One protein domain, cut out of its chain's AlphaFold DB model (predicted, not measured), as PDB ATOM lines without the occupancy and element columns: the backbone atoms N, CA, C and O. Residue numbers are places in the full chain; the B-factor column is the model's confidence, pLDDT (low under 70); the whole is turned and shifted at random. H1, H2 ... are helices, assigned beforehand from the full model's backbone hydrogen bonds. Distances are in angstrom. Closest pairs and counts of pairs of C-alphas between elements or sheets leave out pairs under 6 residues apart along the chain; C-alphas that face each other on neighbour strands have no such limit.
ATOM      1  N   ARG A  84      30.971  21.830  44.578       84.81
ATOM      2  CA  ARG A  84      31.459  20.998  45.693       84.81
ATOM      3  C   ARG A  84      31.089  19.535  45.504       84.81
ATOM      4  O   ARG A  84      31.941  18.670  45.703       84.81
ATOM      5  N   PHE A  85      29.860  19.258  45.068       86.56
ATOM      6  CA  PHE A  85      29.423  17.891  44.792       86.56
ATOM      7  C   PHE A  85      30.264  17.241  43.682       86.56
ATOM      8  O   PHE A  85      30.749  16.119  43.846       86.56
ATOM      9  N   VAL A  86      30.478  17.951  42.568       91.75
ATOM     10  CA  VAL A  86      31.313  17.484  41.450       91.75
ATOM     11  C   VAL A  86      32.745  17.220  41.919       91.75
ATOM     12  O   VAL A  86      33.251  16.118  41.700       91.75
ATOM     13  N   ALA A  87      33.374  18.162  42.628       91.75
ATOM     14  CA  ALA A  87      34.741  18.012  43.131       91.75
ATOM     15  C   ALA A  87      34.890  16.810  44.086       91.75
ATOM     16  O   ALA A  87      35.792  15.986  43.914       91.75
ATOM     17  N   SER A  88      33.963  16.660  45.039       90.00
ATOM     18  CA  SER A  88      33.894  15.521  45.971       90.00
ATOM     19  C   SER A  88      33.773  14.189  45.215       90.00
ATOM     20  O   SER A  88      34.521  13.236  45.463       90.00
ATOM     21  N   ARG A  89      32.895  14.129  44.202       91.62
ATOM     22  CA  ARG A  89      32.723  12.943  43.350       91.62
ATOM     23  C   ARG A  89      33.962  12.617  42.525       91.62
ATOM     24  O   ARG A  89      34.332  11.444  42.458       91.62
ATOM     25  N   ILE A  90      34.615  13.609  41.923       95.00
ATOM     26  CA  ILE A  90      35.867  13.414  41.180       95.00
ATOM     27  C   ILE A  90      36.927  12.820  42.108       95.00
ATOM     28  O   ILE A  90      37.472  11.755  41.804       95.00
ATOM     29  N   ALA A  91      37.160  13.452  43.262       94.06
ATOM     30  CA  ALA A  91      38.156  13.018  44.235       94.06
ATOM     31  C   ALA A  91      37.931  11.563  44.680       94.06
ATOM     32  O   ALA A  91      38.869  10.763  44.702       94.06
ATOM     33  N   ALA A  92      36.676  11.185  44.936       93.38
ATOM     34  CA  ALA A  92      36.301   9.842  45.370       93.38
ATOM     35  C   ALA A  92      36.370   8.762  44.272       93.38
ATOM     36  O   ALA A  92      36.279   7.570  44.583       93.38
ATOM     37  N   ARG A  93      36.456   9.129  42.984       94.25
ATOM     38  CA  ARG A  93      36.345   8.178  41.856       94.25
ATOM     39  C   ARG A  93      37.578   8.099  40.974       94.25
ATOM     40  O   ARG A  93      37.831   7.029  40.414       94.25
ATOM     41  N   GLN A  94      38.338   9.183  40.846       95.06
ATOM     42  CA  GLN A  94      39.411   9.309  39.856       95.06
ATOM     43  C   GLN A  94      40.467   8.201  39.940       95.06
ATOM     44  O   GLN A  94      40.958   7.747  38.911       95.06
ATOM     45  N   SER A  95      40.765   7.693  41.138       93.75
ATOM     46  CA  SER A  95      41.763   6.634  41.338       93.75
ATOM     47  C   SER A  95      41.344   5.263  40.795       93.75
ATOM     48  O   SER A  95      42.195   4.401  40.597       93.75
ATOM     49  N   GLN A  96      40.047   5.036  40.563       93.75
ATOM     50  CA  GLN A  96      39.496   3.735  40.160       93.75
ATOM     51  C   GLN A  96      38.735   3.776  38.831       93.75
ATOM     52  O   GLN A  96      38.495   2.725  38.225       93.75
ATOM     53  N   ARG A  97      38.302   4.964  38.403       95.81
ATOM     54  CA  ARG A  97      37.424   5.176  37.250       95.81
ATOM     55  C   ARG A  97      38.074   6.126  36.248       95.81
ATOM     56  O   ARG A  97      38.701   7.113  36.627       95.81
ATOM     57  N   GLY A  98      37.887   5.831  34.967       95.75
ATOM     58  CA  GLY A  98      38.257   6.735  33.881       95.75
ATOM     59  C   GLY A  98      37.221   7.839  33.668       95.75
ATOM     60  O   GLY A  98      36.115   7.801  34.225       95.75
ATOM     61  N   LEU A  99      37.578   8.815  32.832       95.94
ATOM     62  CA  LEU A  99      36.794  10.033  32.602       95.94
ATOM     63  C   LEU A  99      35.349   9.729  32.181       95.94
ATOM     64  O   LEU A  99      34.407  10.350  32.677       95.94
ATOM     65  N   ALA A 100      35.158   8.742  31.302       95.69
ATOM     66  CA  ALA A 100      33.843   8.409  30.760       95.69
ATOM     67  C   ALA A 100      32.863   7.926  31.843       95.69
ATOM     68  O   ALA A 100      31.687   8.292  31.828       95.69
ATOM     69  N   LYS A 101      33.335   7.133  32.816       96.62
ATOM     70  CA  LYS A 101      32.486   6.642  33.914       96.62
ATOM     71  C   LYS A 101      32.154   7.745  34.913       96.62
ATOM     72  O   LYS A 101      31.022   7.773  35.385       96.62
ATOM     73  N   ILE A 102      33.091   8.654  35.186       95.81
ATOM     74  CA  ILE A 102      32.849   9.815  36.056       95.81
ATOM     75  C   ILE A 102      31.802  10.736  35.422       95.81
ATOM     76  O   ILE A 102      30.821  11.073  36.078       95.81
ATOM     77  N   ARG A 103      31.935  11.058  34.127       96.12
ATOM     78  CA  ARG A 103      30.926  11.839  33.386       96.12
ATOM     79  C   ARG A 103      29.547  11.187  33.423       96.12
ATOM     80  O   ARG A 103      28.556  11.863  33.669       96.12
ATOM     81  N   HIS A 104      29.481   9.873  33.213       95.31
ATOM     82  CA  HIS A 104      28.216   9.147  33.282       95.31
ATOM     83  C   HIS A 104      27.599   9.168  34.693       95.31
ATOM     84  O   HIS A 104      26.393   9.357  34.823       95.31
ATOM     85  N   GLU A 105      28.403   9.000  35.749       94.00
ATOM     86  CA  GLU A 105      27.937   9.099  37.141       94.00
ATOM     87  C   GLU A 105      27.382  10.497  37.447       94.00
ATOM     88  O   GLU A 105      26.279  10.598  37.976       94.00
ATOM     89  N   LEU A 106      28.083  11.562  37.049       93.94
ATOM     90  CA  LEU A 106      27.608  12.942  37.208       93.94
ATOM     91  C   LEU A 106      26.319  13.209  36.415       93.94
ATOM     92  O   LEU A 106      25.378  13.786  36.958       93.94
ATOM     93  N   GLY A 107      26.218  12.699  35.185       93.31
ATOM     94  CA  GLY A 107      25.015  12.837  34.362       93.31
ATOM     95  C   GLY A 107      23.774  12.196  34.991       93.31
ATOM     96  O   GLY A 107      22.684  12.757  34.910       93.31
ATOM     97  N   ARG A 108      23.924  11.074  35.715       91.25
ATOM     98  CA  ARG A 108      22.821  10.470  36.495       91.25
ATOM     99  C   ARG A 108      22.322  11.361  37.634       91.25
ATOM    100  O   ARG A 108      21.207  11.167  38.107       91.25
ATOM    101  N   HIS A 109      23.142  12.311  38.067       86.00
ATOM    102  CA  HIS A 109      22.805  13.314  39.069       86.00
ATOM    103  C   HIS A 109      22.301  14.631  38.457       86.00
ATOM    104  O   HIS A 109      21.995  15.547  39.217       86.00
ATOM    105  N   GLY A 110      22.192  14.719  37.124       87.69
ATOM    106  CA  GLY A 110      21.826  15.942  36.404       87.69
ATOM    107  C   GLY A 110      22.971  16.951  36.278       87.69
ATOM    108  O   GLY A 110      22.728  18.102  35.936       87.69
ATOM    109  N   LEU A 111      24.209  16.537  36.562       90.75
ATOM    110  CA  LEU A 111      25.375  17.415  36.598       90.75
ATOM    111  C   LEU A 111      26.283  17.173  35.395       90.75
ATOM    112  O   LEU A 111      26.471  16.036  34.952       90.75
ATOM    113  N   SER A 112      26.889  18.250  34.903       91.00
ATOM    114  CA  SER A 112      27.936  18.188  33.885       91.00
ATOM    115  C   SER A 112      29.311  18.370  34.518       91.00
ATOM    116  O   SER A 112      29.464  19.039  35.539       91.00
ATOM    117  N   LEU A 113      30.320  17.769  33.896       93.94
ATOM    118  CA  LEU A 113      31.715  17.963  34.269       93.94
ATOM    119  C   LEU A 113      32.256  19.189  33.528       93.94
ATOM    120  O   LEU A 113      32.166  19.224  32.301       93.94
ATOM    121  N   ALA A 114      32.835  20.147  34.254       94.25
ATOM    122  CA  ALA A 114      33.482  21.308  33.649       94.25
ATOM    123  C   ALA A 114      34.650  20.888  32.739       94.25
ATOM    124  O   ALA A 114      35.289  19.853  32.964       94.25
ATOM    125  N   ASP A 115      34.942  21.689  31.714       93.56
ATOM    126  CA  ASP A 115      35.991  21.362  30.745       93.56
ATOM    127  C   ASP A 115      37.383  21.305  31.384       93.56
ATOM    128  O   ASP A 115      38.150  20.393  31.069       93.56
ATOM    129  N   ASP A 116      37.667  22.183  32.351       95.31
ATOM    130  CA  ASP A 116      38.926  22.184  33.104       95.31
ATOM    131  C   ASP A 116      39.112  20.884  33.901       95.31
ATOM    132  O   ASP A 116      40.137  20.210  33.780       95.31
ATOM    133  N   ASP A 117      38.085  20.455  34.641       95.38
ATOM    134  CA  ASP A 117      38.107  19.186  35.379       95.38
ATOM    135  C   ASP A 117      38.262  17.988  34.433       95.38
ATOM    136  O   ASP A 117      38.983  17.024  34.714       95.38
ATOM    137  N   ALA A 118      37.596  18.037  33.277       95.44
ATOM    138  CA  ALA A 118      37.721  17.007  32.257       95.44
ATOM    139  C   ALA A 118      39.136  16.955  31.660       95.44
ATOM    140  O   ALA A 118      39.635  15.857  31.389       95.44
ATOM    141  N   ALA A 119      39.782  18.107  31.466       95.81
ATOM    142  CA  ALA A 119      41.155  18.205  30.993       95.81
ATOM    143  C   ALA A 119      42.143  17.642  32.027       95.81
ATOM    144  O   ALA A 119      42.969  16.798  31.671       95.81
ATOM    145  N   LEU A 120      41.997  18.000  33.307       95.44
ATOM    146  CA  LEU A 120      42.805  17.460  34.409       95.44
ATOM    147  C   LEU A 120      42.683  15.934  34.517       95.44
ATOM    148  O   LEU A 120      43.683  15.211  34.604       95.44
ATOM    149  N   LEU A 121      41.452  15.421  34.443       95.94
ATOM    150  CA  LEU A 121      41.189  13.985  34.490       95.94
ATOM    151  C   LEU A 121      41.764  13.239  33.292       95.94
ATOM    152  O   LEU A 121      42.210  12.102  33.473       95.94
ATOM    153  N   ARG A 122      41.752  13.849  32.100       95.12
ATOM    154  CA  ARG A 122      42.352  13.288  30.884       95.12
ATOM    155  C   ARG A 122      43.877  13.275  30.975       95.12
ATOM    156  O   ARG A 122      44.481  12.265  30.625       95.12
ATOM    157  N   GLY A 123      44.480  14.347  31.492       95.56
ATOM    158  CA  GLY A 123      45.930  14.480  31.647       95.56
ATOM    159  C   GLY A 123      46.542  13.376  32.508       95.56
ATOM    160  O   GLY A 123      47.515  12.749  32.105       95.56
ATOM    161  N   SER A 124      45.909  13.050  33.638       95.38
ATOM    162  CA  SER A 124      46.371  11.981  34.537       95.38
ATOM    163  C   SER A 124      45.735  10.607  34.253       95.38
ATOM    164  O   SER A 124      45.934   9.655  35.007       95.38
ATOM    165  N   GLU A 125      44.944  10.456  33.179       95.38
ATOM    166  CA  GLU A 125      44.188   9.220  32.925       95.38
ATOM    167  C   GLU A 125      45.098   8.008  32.703       95.38
ATOM    168  O   GLU A 125      44.810   6.912  33.188       95.38
ATOM    169  N   PHE A 126      46.212   8.223  32.003       96.88
ATOM    170  CA  PHE A 126      47.192   7.188  31.701       96.88
ATOM    171  C   PHE A 126      47.827   6.592  32.957       96.88
ATOM    172  O   PHE A 126      47.812   5.376  33.133       96.88
ATOM    173  N   GLU A 127      48.323   7.440  33.854       96.31
ATOM    174  CA  GLU A 127      48.984   7.022  35.092       96.31
ATOM    175  C   GLU A 127      48.029   6.230  35.992       96.31
ATOM    176  O   GLU A 127      48.376   5.162  36.497       96.31
ATOM    177  N   ARG A 128      46.780   6.697  36.129       96.50
ATOM    178  CA  ARG A 128      45.750   6.010  36.926       96.50
ATOM    179  C   ARG A 128      45.365   4.661  36.315       96.50
ATOM    180  O   ARG A 128      45.195   3.682  37.044       96.50
ATOM    181  N   ALA A 129      45.245   4.590  34.988       96.81
ATOM    182  CA  ALA A 129      44.972   3.340  34.282       96.81
ATOM    183  C   ALA A 129      46.117   2.332  34.450       96.81
ATOM    184  O   ALA A 129      45.861   1.164  34.754       96.81
ATOM    185  N   LEU A 130      47.366   2.787  34.307       96.25
ATOM    186  CA  LEU A 130      48.561   1.967  34.483       96.25
ATOM    187  C   LEU A 130      48.658   1.428  35.914       96.25
ATOM    188  O   LEU A 130      48.817   0.226  36.090       96.25
ATOM    189  N   ALA A 131      48.473   2.275  36.930       95.56
ATOM    190  CA  ALA A 131      48.518   1.858  38.330       95.56
ATOM    191  C   ALA A 131      47.467   0.777  38.654       95.56
ATOM    192  O   ALA A 131      47.748  -0.190  39.364       95.56
ATOM    193  N   LEU A 132      46.249   0.895  38.113       96.12
ATOM    194  CA  LEU A 132      45.209  -0.126  38.281       96.12
ATOM    195  C   LEU A 132      45.521  -1.418  37.530       96.12
ATOM    196  O   LEU A 132      45.228  -2.503  38.035       96.12
ATOM    197  N   TRP A 133      46.079  -1.307  36.324       96.44
ATOM    198  CA  TRP A 133      46.507  -2.458  35.541       96.44
ATOM    199  C   TRP A 133      47.646  -3.207  36.244       96.44
ATOM    200  O   TRP A 133      47.544  -4.420  36.414       96.44
ATOM    201  N   GLN A 134      48.658  -2.498  36.753       95.12
ATOM    202  CA  GLN A 134      49.778  -3.073  37.506       95.12
ATOM    203  C   GLN A 134      49.290  -3.810  38.755       95.12
ATOM    204  O   GLN A 134      49.652  -4.958  38.975       95.12
ATOM    205  N   ARG A 135      48.383  -3.196  39.530       95.31
ATOM    206  CA  ARG A 135      47.787  -3.829  40.720       95.31
ATOM    207  C   ARG A 135      46.993  -5.098  40.406       95.31
ATOM    208  O   ARG A 135      46.850  -5.949  41.277       95.31
ATOM    209  N   ARG A 136      46.398  -5.201  39.211       94.44
ATOM    210  CA  ARG A 136      45.523  -6.327  38.848       94.44
ATOM    211  C   ARG A 136      46.246  -7.443  38.103       94.44
ATOM    212  O   ARG A 136      45.908  -8.603  38.326       94.44
ATOM    213  N   PHE A 137      47.127  -7.081  37.179       94.62
ATOM    214  CA  PHE A 137      47.761  -7.991  36.229       94.62
ATOM    215  C   PHE A 137      49.278  -7.987  36.369       94.62
ATOM    216  O   PHE A 137      49.867  -9.059  36.396       94.62
ATOM    217  N   GLY A 138      49.902  -6.806  36.451       90.38
ATOM    218  CA  GLY A 138      51.349  -6.645  36.647       90.38
ATOM    219  C   GLY A 138      52.228  -7.042  35.454       90.38
ATOM    220  O   GLY A 138      53.288  -6.456  35.279       90.38
ATOM    221  N   VAL A 139      51.776  -7.975  34.615       89.81
ATOM    222  CA  VAL A 139      52.526  -8.547  33.491       89.81
ATOM    223  C   VAL A 139      51.731  -8.412  32.195       89.81
ATOM    224  O   VAL A 139      50.501  -8.571  32.168       89.81
ATOM    225  N   ALA A 140      52.436  -8.098  31.109       89.19
ATOM    226  CA  ALA A 140      51.856  -8.033  29.778       89.19
ATOM    227  C   ALA A 140      51.298  -9.393  29.349       89.19
ATOM    228  O   ALA A 140      51.869 -10.443  29.625       89.19
ATOM    229  N   ALA A 141      50.159  -9.378  28.665       90.00
ATOM    230  CA  ALA A 141      49.629 -10.597  28.080       90.00
ATOM    231  C   ALA A 141      50.479 -11.027  26.877       90.00
ATOM    232  O   ALA A 141      50.644 -10.255  25.936       90.00
ATOM    233  N   THR A 142      50.939 -12.276  26.884       87.44
ATOM    234  CA  THR A 142      51.603 -12.924  25.741       87.44
ATOM    235  C   THR A 142      50.596 -13.460  24.720       87.44
ATOM    236  O   THR A 142      50.896 -13.547  23.532       87.44
ATOM    237  N   GLU A 143      49.369 -13.760  25.161       90.50
ATOM    238  CA  GLU A 143      48.291 -14.268  24.312       90.50
ATOM    239  C   GLU A 143      47.236 -13.202  23.952       90.50
ATOM    240  O   GLU A 143      46.801 -12.435  24.822       90.50
ATOM    241  N   PRO A 144      46.686 -13.216  22.717       88.94
ATOM    242  CA  PRO A 144      45.645 -12.274  22.292       88.94
ATOM    243  C   PRO A 144      44.388 -12.287  23.175       88.94
ATOM    244  O   PRO A 144      43.768 -11.245  23.411       88.94
ATOM    245  N   ARG A 145      44.003 -13.462  23.690       93.12
ATOM    246  CA  ARG A 145      42.835 -13.612  24.578       93.12
ATOM    247  C   ARG A 145      43.041 -12.890  25.908       93.12
ATOM    248  O   ARG A 145      42.140 -12.194  26.380       93.12
ATOM    249  N   GLU A 146      44.232 -13.013  26.480       91.88
ATOM    250  CA  GLU A 146      44.608 -12.340  27.721       91.88
ATOM    251  C   GLU A 146      44.761 -10.827  27.511       91.88
ATOM    252  O   GLU A 146      44.259 -10.044  28.321       91.88
ATOM    253  N   ALA A 147      45.312 -10.390  26.374       91.31
ATOM    254  CA  ALA A 147      45.383  -8.971  26.021       91.31
ATOM    255  C   ALA A 147      43.980  -8.345  25.930       91.31
ATOM    256  O   ALA A 147      43.724  -7.273  26.488       91.31
ATOM    257  N   ALA A 148      43.026  -9.052  25.313       94.38
ATOM    258  CA  ALA A 148      41.628  -8.631  25.273       94.38
ATOM    259  C   ALA A 148      40.993  -8.570  26.676       94.38
ATOM    260  O   ALA A 148      40.197  -7.668  26.953       94.38
ATOM    261  N   ARG A 149      41.349  -9.488  27.586       96.25
ATOM    262  CA  ARG A 149      40.891  -9.469  28.987       96.25
ATOM    263  C   ARG A 149      41.397  -8.230  29.728       96.25
ATOM    264  O   ARG A 149      40.603  -7.549  30.382       96.25
ATOM    265  N   GLN A 150      42.683  -7.909  29.592       96.56
ATOM    266  CA  GLN A 150      43.288  -6.720  30.201       96.56
ATOM    267  C   GLN A 150      42.681  -5.423  29.633       96.56
ATOM    268  O   GLN A 150      42.318  -4.524  30.395       96.56
ATOM    269  N   ALA A 151      42.464  -5.359  28.312       95.88
ATOM    270  CA  ALA A 151      41.801  -4.232  27.658       95.88
ATOM    271  C   ALA A 151      40.367  -4.018  28.175       95.88
ATOM    272  O   ALA A 151      39.997  -2.909  28.568       95.88
ATOM    273  N   ARG A 152      39.559  -5.089  28.235       97.31
ATOM    274  CA  ARG A 152      38.170  -5.040  28.728       97.31
ATOM    275  C   ARG A 152      38.088  -4.619  30.192       97.31
ATOM    276  O   ARG A 152      37.168  -3.894  30.560       97.31
ATOM    277  N   PHE A 153      39.045  -5.030  31.023       97.19
ATOM    278  CA  PHE A 153      39.104  -4.622  32.427       97.19
ATOM    279  C   PHE A 153      39.233  -3.099  32.594       97.19
ATOM    280  O   PHE A 153      38.545  -2.513  33.441       97.19
ATOM    281  N   LEU A 154      40.089  -2.460  31.791       97.31
ATOM    282  CA  LEU A 154      40.277  -1.008  31.809       97.31
ATOM    283  C   LEU A 154      39.100  -0.280  31.143       97.31
ATOM    284  O   LEU A 154      38.563   0.670  31.713       97.31
ATOM    285  N   ALA A 155      38.624  -0.768  29.997       96.44
ATOM    286  CA  ALA A 155      37.455  -0.203  29.322       96.44
ATOM    287  C   ALA A 155      36.198  -0.251  30.215       96.44
ATOM    288  O   ALA A 155      35.474   0.736  30.336       96.44
ATOM    289  N   GLY A 156      35.985  -1.352  30.945       96.06
ATOM    290  CA  GLY A 156      34.900  -1.485  31.923       96.06
ATOM    291  C   GLY A 156      34.983  -0.485  33.086       96.06
ATOM    292  O   GLY A 156      33.961  -0.134  33.684       96.06
ATOM    293  N   ARG A 157      36.181   0.038  33.382       96.38
ATOM    294  CA  ARG A 157      36.410   1.125  34.351       96.38
ATOM    295  C   ARG A 157      36.240   2.522  33.761       96.38
ATOM    296  O   ARG A 157      36.230   3.483  34.527       96.38
ATOM    297  N   GLY A 158      36.024   2.639  32.453       96.56
ATOM    298  CA  GLY A 158      35.762   3.905  31.770       96.56
ATOM    299  C   GLY A 158      36.995   4.628  31.254       96.56
ATOM    300  O   GLY A 158      36.885   5.821  30.985       96.56
ATOM    301  N   PHE A 159      38.145   3.954  31.169       97.38
ATOM    302  CA  PHE A 159      39.351   4.519  30.564       97.38
ATOM    303  C   PHE A 159      39.207   4.597  29.040       97.38
ATOM    304  O   PHE A 159      38.675   3.670  28.422       97.38
ATOM    305  N   GLY A 160      39.681   5.693  28.438       94.94
ATOM    306  CA  GLY A 160      39.613   5.906  26.991       94.94
ATOM    307  C   GLY A 160      40.399   4.864  26.187       94.94
ATOM    308  O   GLY A 160      41.422   4.355  26.641       94.94
ATOM    309  N   GLY A 161      39.942   4.558  24.968       94.75
ATOM    310  CA  GLY A 161      40.562   3.537  24.113       94.75
ATOM    311  C   GLY A 161      42.040   3.803  23.808       94.75
ATOM    312  O   GLY A 161      42.847   2.874  23.849       94.75
ATOM    313  N   ASP A 162      42.417   5.063  23.573       95.25
ATOM    314  CA  ASP A 162      43.818   5.473  23.401       95.25
ATOM    315  C   ASP A 162      44.654   5.213  24.651       95.25
ATOM    316  O   ASP A 162      45.736   4.630  24.564       95.25
ATOM    317  N   THR A 163      44.130   5.576  25.822       96.81
ATOM    318  CA  THR A 163      44.770   5.313  27.112       96.81
ATOM    319  C   THR A 163      44.979   3.813  27.324       96.81
ATOM    320  O   THR A 163      46.080   3.387  27.663       96.81
ATOM    321  N   VAL A 164      43.959   2.994  27.046       96.69
ATOM    322  CA  VAL A 164      44.041   1.528  27.151       96.69
ATOM    323  C   VAL A 164      45.115   0.963  26.220       96.69
ATOM    324  O   VAL A 164      45.959   0.188  26.666       96.69
ATOM    325  N   ARG A 165      45.136   1.378  24.945       95.06
ATOM    326  CA  ARG A 165      46.167   0.947  23.985       95.06
ATOM    327  C   ARG A 165      47.572   1.327  24.445       95.06
ATOM    328  O   ARG A 165      48.487   0.520  24.317       95.06
ATOM    329  N   ARG A 166      47.751   2.539  24.980       95.75
ATOM    330  CA  ARG A 166      49.041   3.005  25.509       95.75
ATOM    331  C   ARG A 166      49.504   2.168  26.700       95.75
ATOM    332  O   ARG A 166      50.666   1.784  26.723       95.75
ATOM    333  N   VAL A 167      48.613   1.853  27.647       95.94
ATOM    334  CA  VAL A 167      48.956   1.046  28.835       95.94
ATOM    335  C   VAL A 167      49.422  -0.351  28.427       95.94
ATOM    336  O   VAL A 167      50.469  -0.797  28.884       95.94
ATOM    337  N   LEU A 168      48.694  -1.018  27.527       93.38
ATOM    338  CA  LEU A 168      49.054  -2.367  27.076       93.38
ATOM    339  C   LEU A 168      50.343  -2.391  26.246       93.38
ATOM    340  O   LEU A 168      51.127  -3.329  26.359       93.38
ATOM    341  N   ARG A 169      50.596  -1.344  25.452       92.12
ATOM    342  CA  ARG A 169      51.868  -1.185  24.737       92.12
ATOM    343  C   ARG A 169      53.031  -1.009  25.711       92.12
ATOM    344  O   ARG A 169      54.028  -1.701  25.574       92.12
ATOM    345  N   GLN A 170      52.889  -0.131  26.707       90.75
ATOM    346  CA  GLN A 170      53.928   0.084  27.717       90.75
ATOM    347  C   GLN A 170      54.191  -1.180  28.540       90.75
ATOM    348  O   GLN A 170      55.341  -1.464  28.852       90.75
ATOM    349  N   ALA A 171      53.153  -1.959  28.849       85.94
ATOM    350  CA  ALA A 171      53.308  -3.252  29.502       85.94
ATOM    351  C   ALA A 171      54.156  -4.222  28.664       85.94
ATOM    352  O   ALA A 171      55.077  -4.826  29.200       85.94
ATOM    353  N   GLY A 172      53.877  -4.348  27.361       79.00
ATOM    354  CA  GLY A 172      54.646  -5.222  26.466       79.00
ATOM    355  C   GLY A 172      56.079  -4.743  26.215       79.00
ATOM    356  O   GLY A 172      56.976  -5.558  26.043       79.00
ATOM    357  N   SER A 173      56.319  -3.429  26.223       71.25
ATOM    358  CA  SER A 173      57.664  -2.855  26.067       71.25
ATOM    359  C   SER A 173      58.496  -2.874  27.355       71.25
ATOM    360  O   SER A 173      59.718  -2.919  27.275       71.25
ATOM    361  N   GLY A 174      57.860  -2.841  28.532       58.09
ATOM    362  CA  GLY A 174      58.548  -2.915  29.827       58.09
ATOM    363  C   GLY A 174      59.177  -4.282  30.114       58.09
ATOM    364  O   GLY A 174      60.140  -4.353  30.866       58.09
ATOM    365  N   ASP A 175      58.668  -5.337  29.474       51.28
ATOM    366  CA  ASP A 175      59.227  -6.694  29.533       51.28
ATOM    367  C   ASP A 175      60.470  -6.837  28.629       51.28
ATOM    368  O   ASP A 175      61.458  -7.466  28.997       51.28
ATOM    369  N   ALA A 176      60.487  -6.141  27.483       46.25
ATOM    370  CA  ALA A 176      61.604  -6.175  26.533       46.25
ATOM    371  C   ALA A 176      62.908  -5.543  27.064       46.25
ATOM    372  O   ALA A 176      63.973  -5.832  26.537       46.25
ATOM    373  N   LEU A 177      62.846  -4.699  28.102       43.38
ATOM    374  CA  LEU A 177      64.022  -4.065  28.724       43.38
ATOM    375  C   LEU A 177      64.454  -4.726  30.045       43.38
ATOM    376  O   LEU A 177      65.478  -4.344  30.603       43.38
TER     377      LEU A 177
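Overview. This is residues 84 to 177 of the 203 residues of the protein "Regulatory protein RecX" of Ideonella sakaiensis (strain NBRC 110686 / TISTR 2288 / 201-F6) (UniProt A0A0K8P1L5). What does the model look like at first sight? Two groups of three helices sit end to end along the longest axis, H1, H2 and H3 in one and H4, H5 and H6 in the other, and the helices that touch within each group are crossed rather than aligned. Ser 124 alone lies between H3 of the first group and H4 of the second. What is it made of, and how large is it? The printed part has 94 residues with six named helices, H1 to H6 along the chain, and no named strand, and its class is all helix. It is compact, with a radius of gyration of the C-alphas of 14.3 A, yet elongated in outline, spanning 44 by 23 by 20 A.

Arrangement. How do the first three helices stand? H1, residues 84 to 93, touches H2, residues 99 to 108, at a steep tilt of 46 degrees, opposite ways; their closest C-alphas, of Ile 90 and Ile 102, are 7.0 A apart. H2 and H3, residues 115 to 123, form a helical hairpin and only just touch, with 3 pairs of C-alphas within 8 A, the closest those of Leu 99 and Leu 121 at 6.2 A; their tilt of 36 degrees is only just steep. H1 and H3 are near each other, with 5 pairs of C-alphas within 10 A. How is the second group reached? H3 and H4, residues 125 to 136, meet only through their link. H2 and H4 are close but not clearly touching, the C-alphas of Leu 99 and Glu 125 being closest at 7.4 A. How do the last three stand? H6, residues 161 to 176, touches H4 with its residues 163 to 167 alone, at a steep tilt of 55 degrees, the same way; the closest C-alphas, of Phe 126 and Thr 163, are 5.5 A apart. H5, residues 144 to 156, forms a helical hairpin with H6 at 45 degrees, the C-alphas of Ala 151 and Val 164 being closest at 6.2 A. H4 and H5 only just touch, with 3 pairs of C-alphas within 8 A, the closest those of Ala 129 and Leu 154 at 6.9 A. Are the helix backbones complete? Every O i to N i+4 pair is within hydrogen-bond range in H1 to H5, and 10 of 12 are in H6.

Along the chain. Where does the first helix begin, and how long are the first three? C-alpha 84 is at (31.459, 20.998, 45.693); H1 measures 14.2 A, H2 14.5 A and H3 12.1 A from first to last C-alpha. How long are the last three? H4 measures 16.7 A, H5 18.0 A and H6 23.3 A, ending with C-alpha 176 at (61.604, -6.175, 26.533).

Size, cuts and confidence. How far does it reach, and is it cut? The two C-alphas farthest apart, of Gly 110 and Leu 177, are 47.3 A apart, and the printed part has no cut and no long link. Where is confidence low? Residues 174 to 177 are under 70, while the mean pLDDT of the printed part is 91.6.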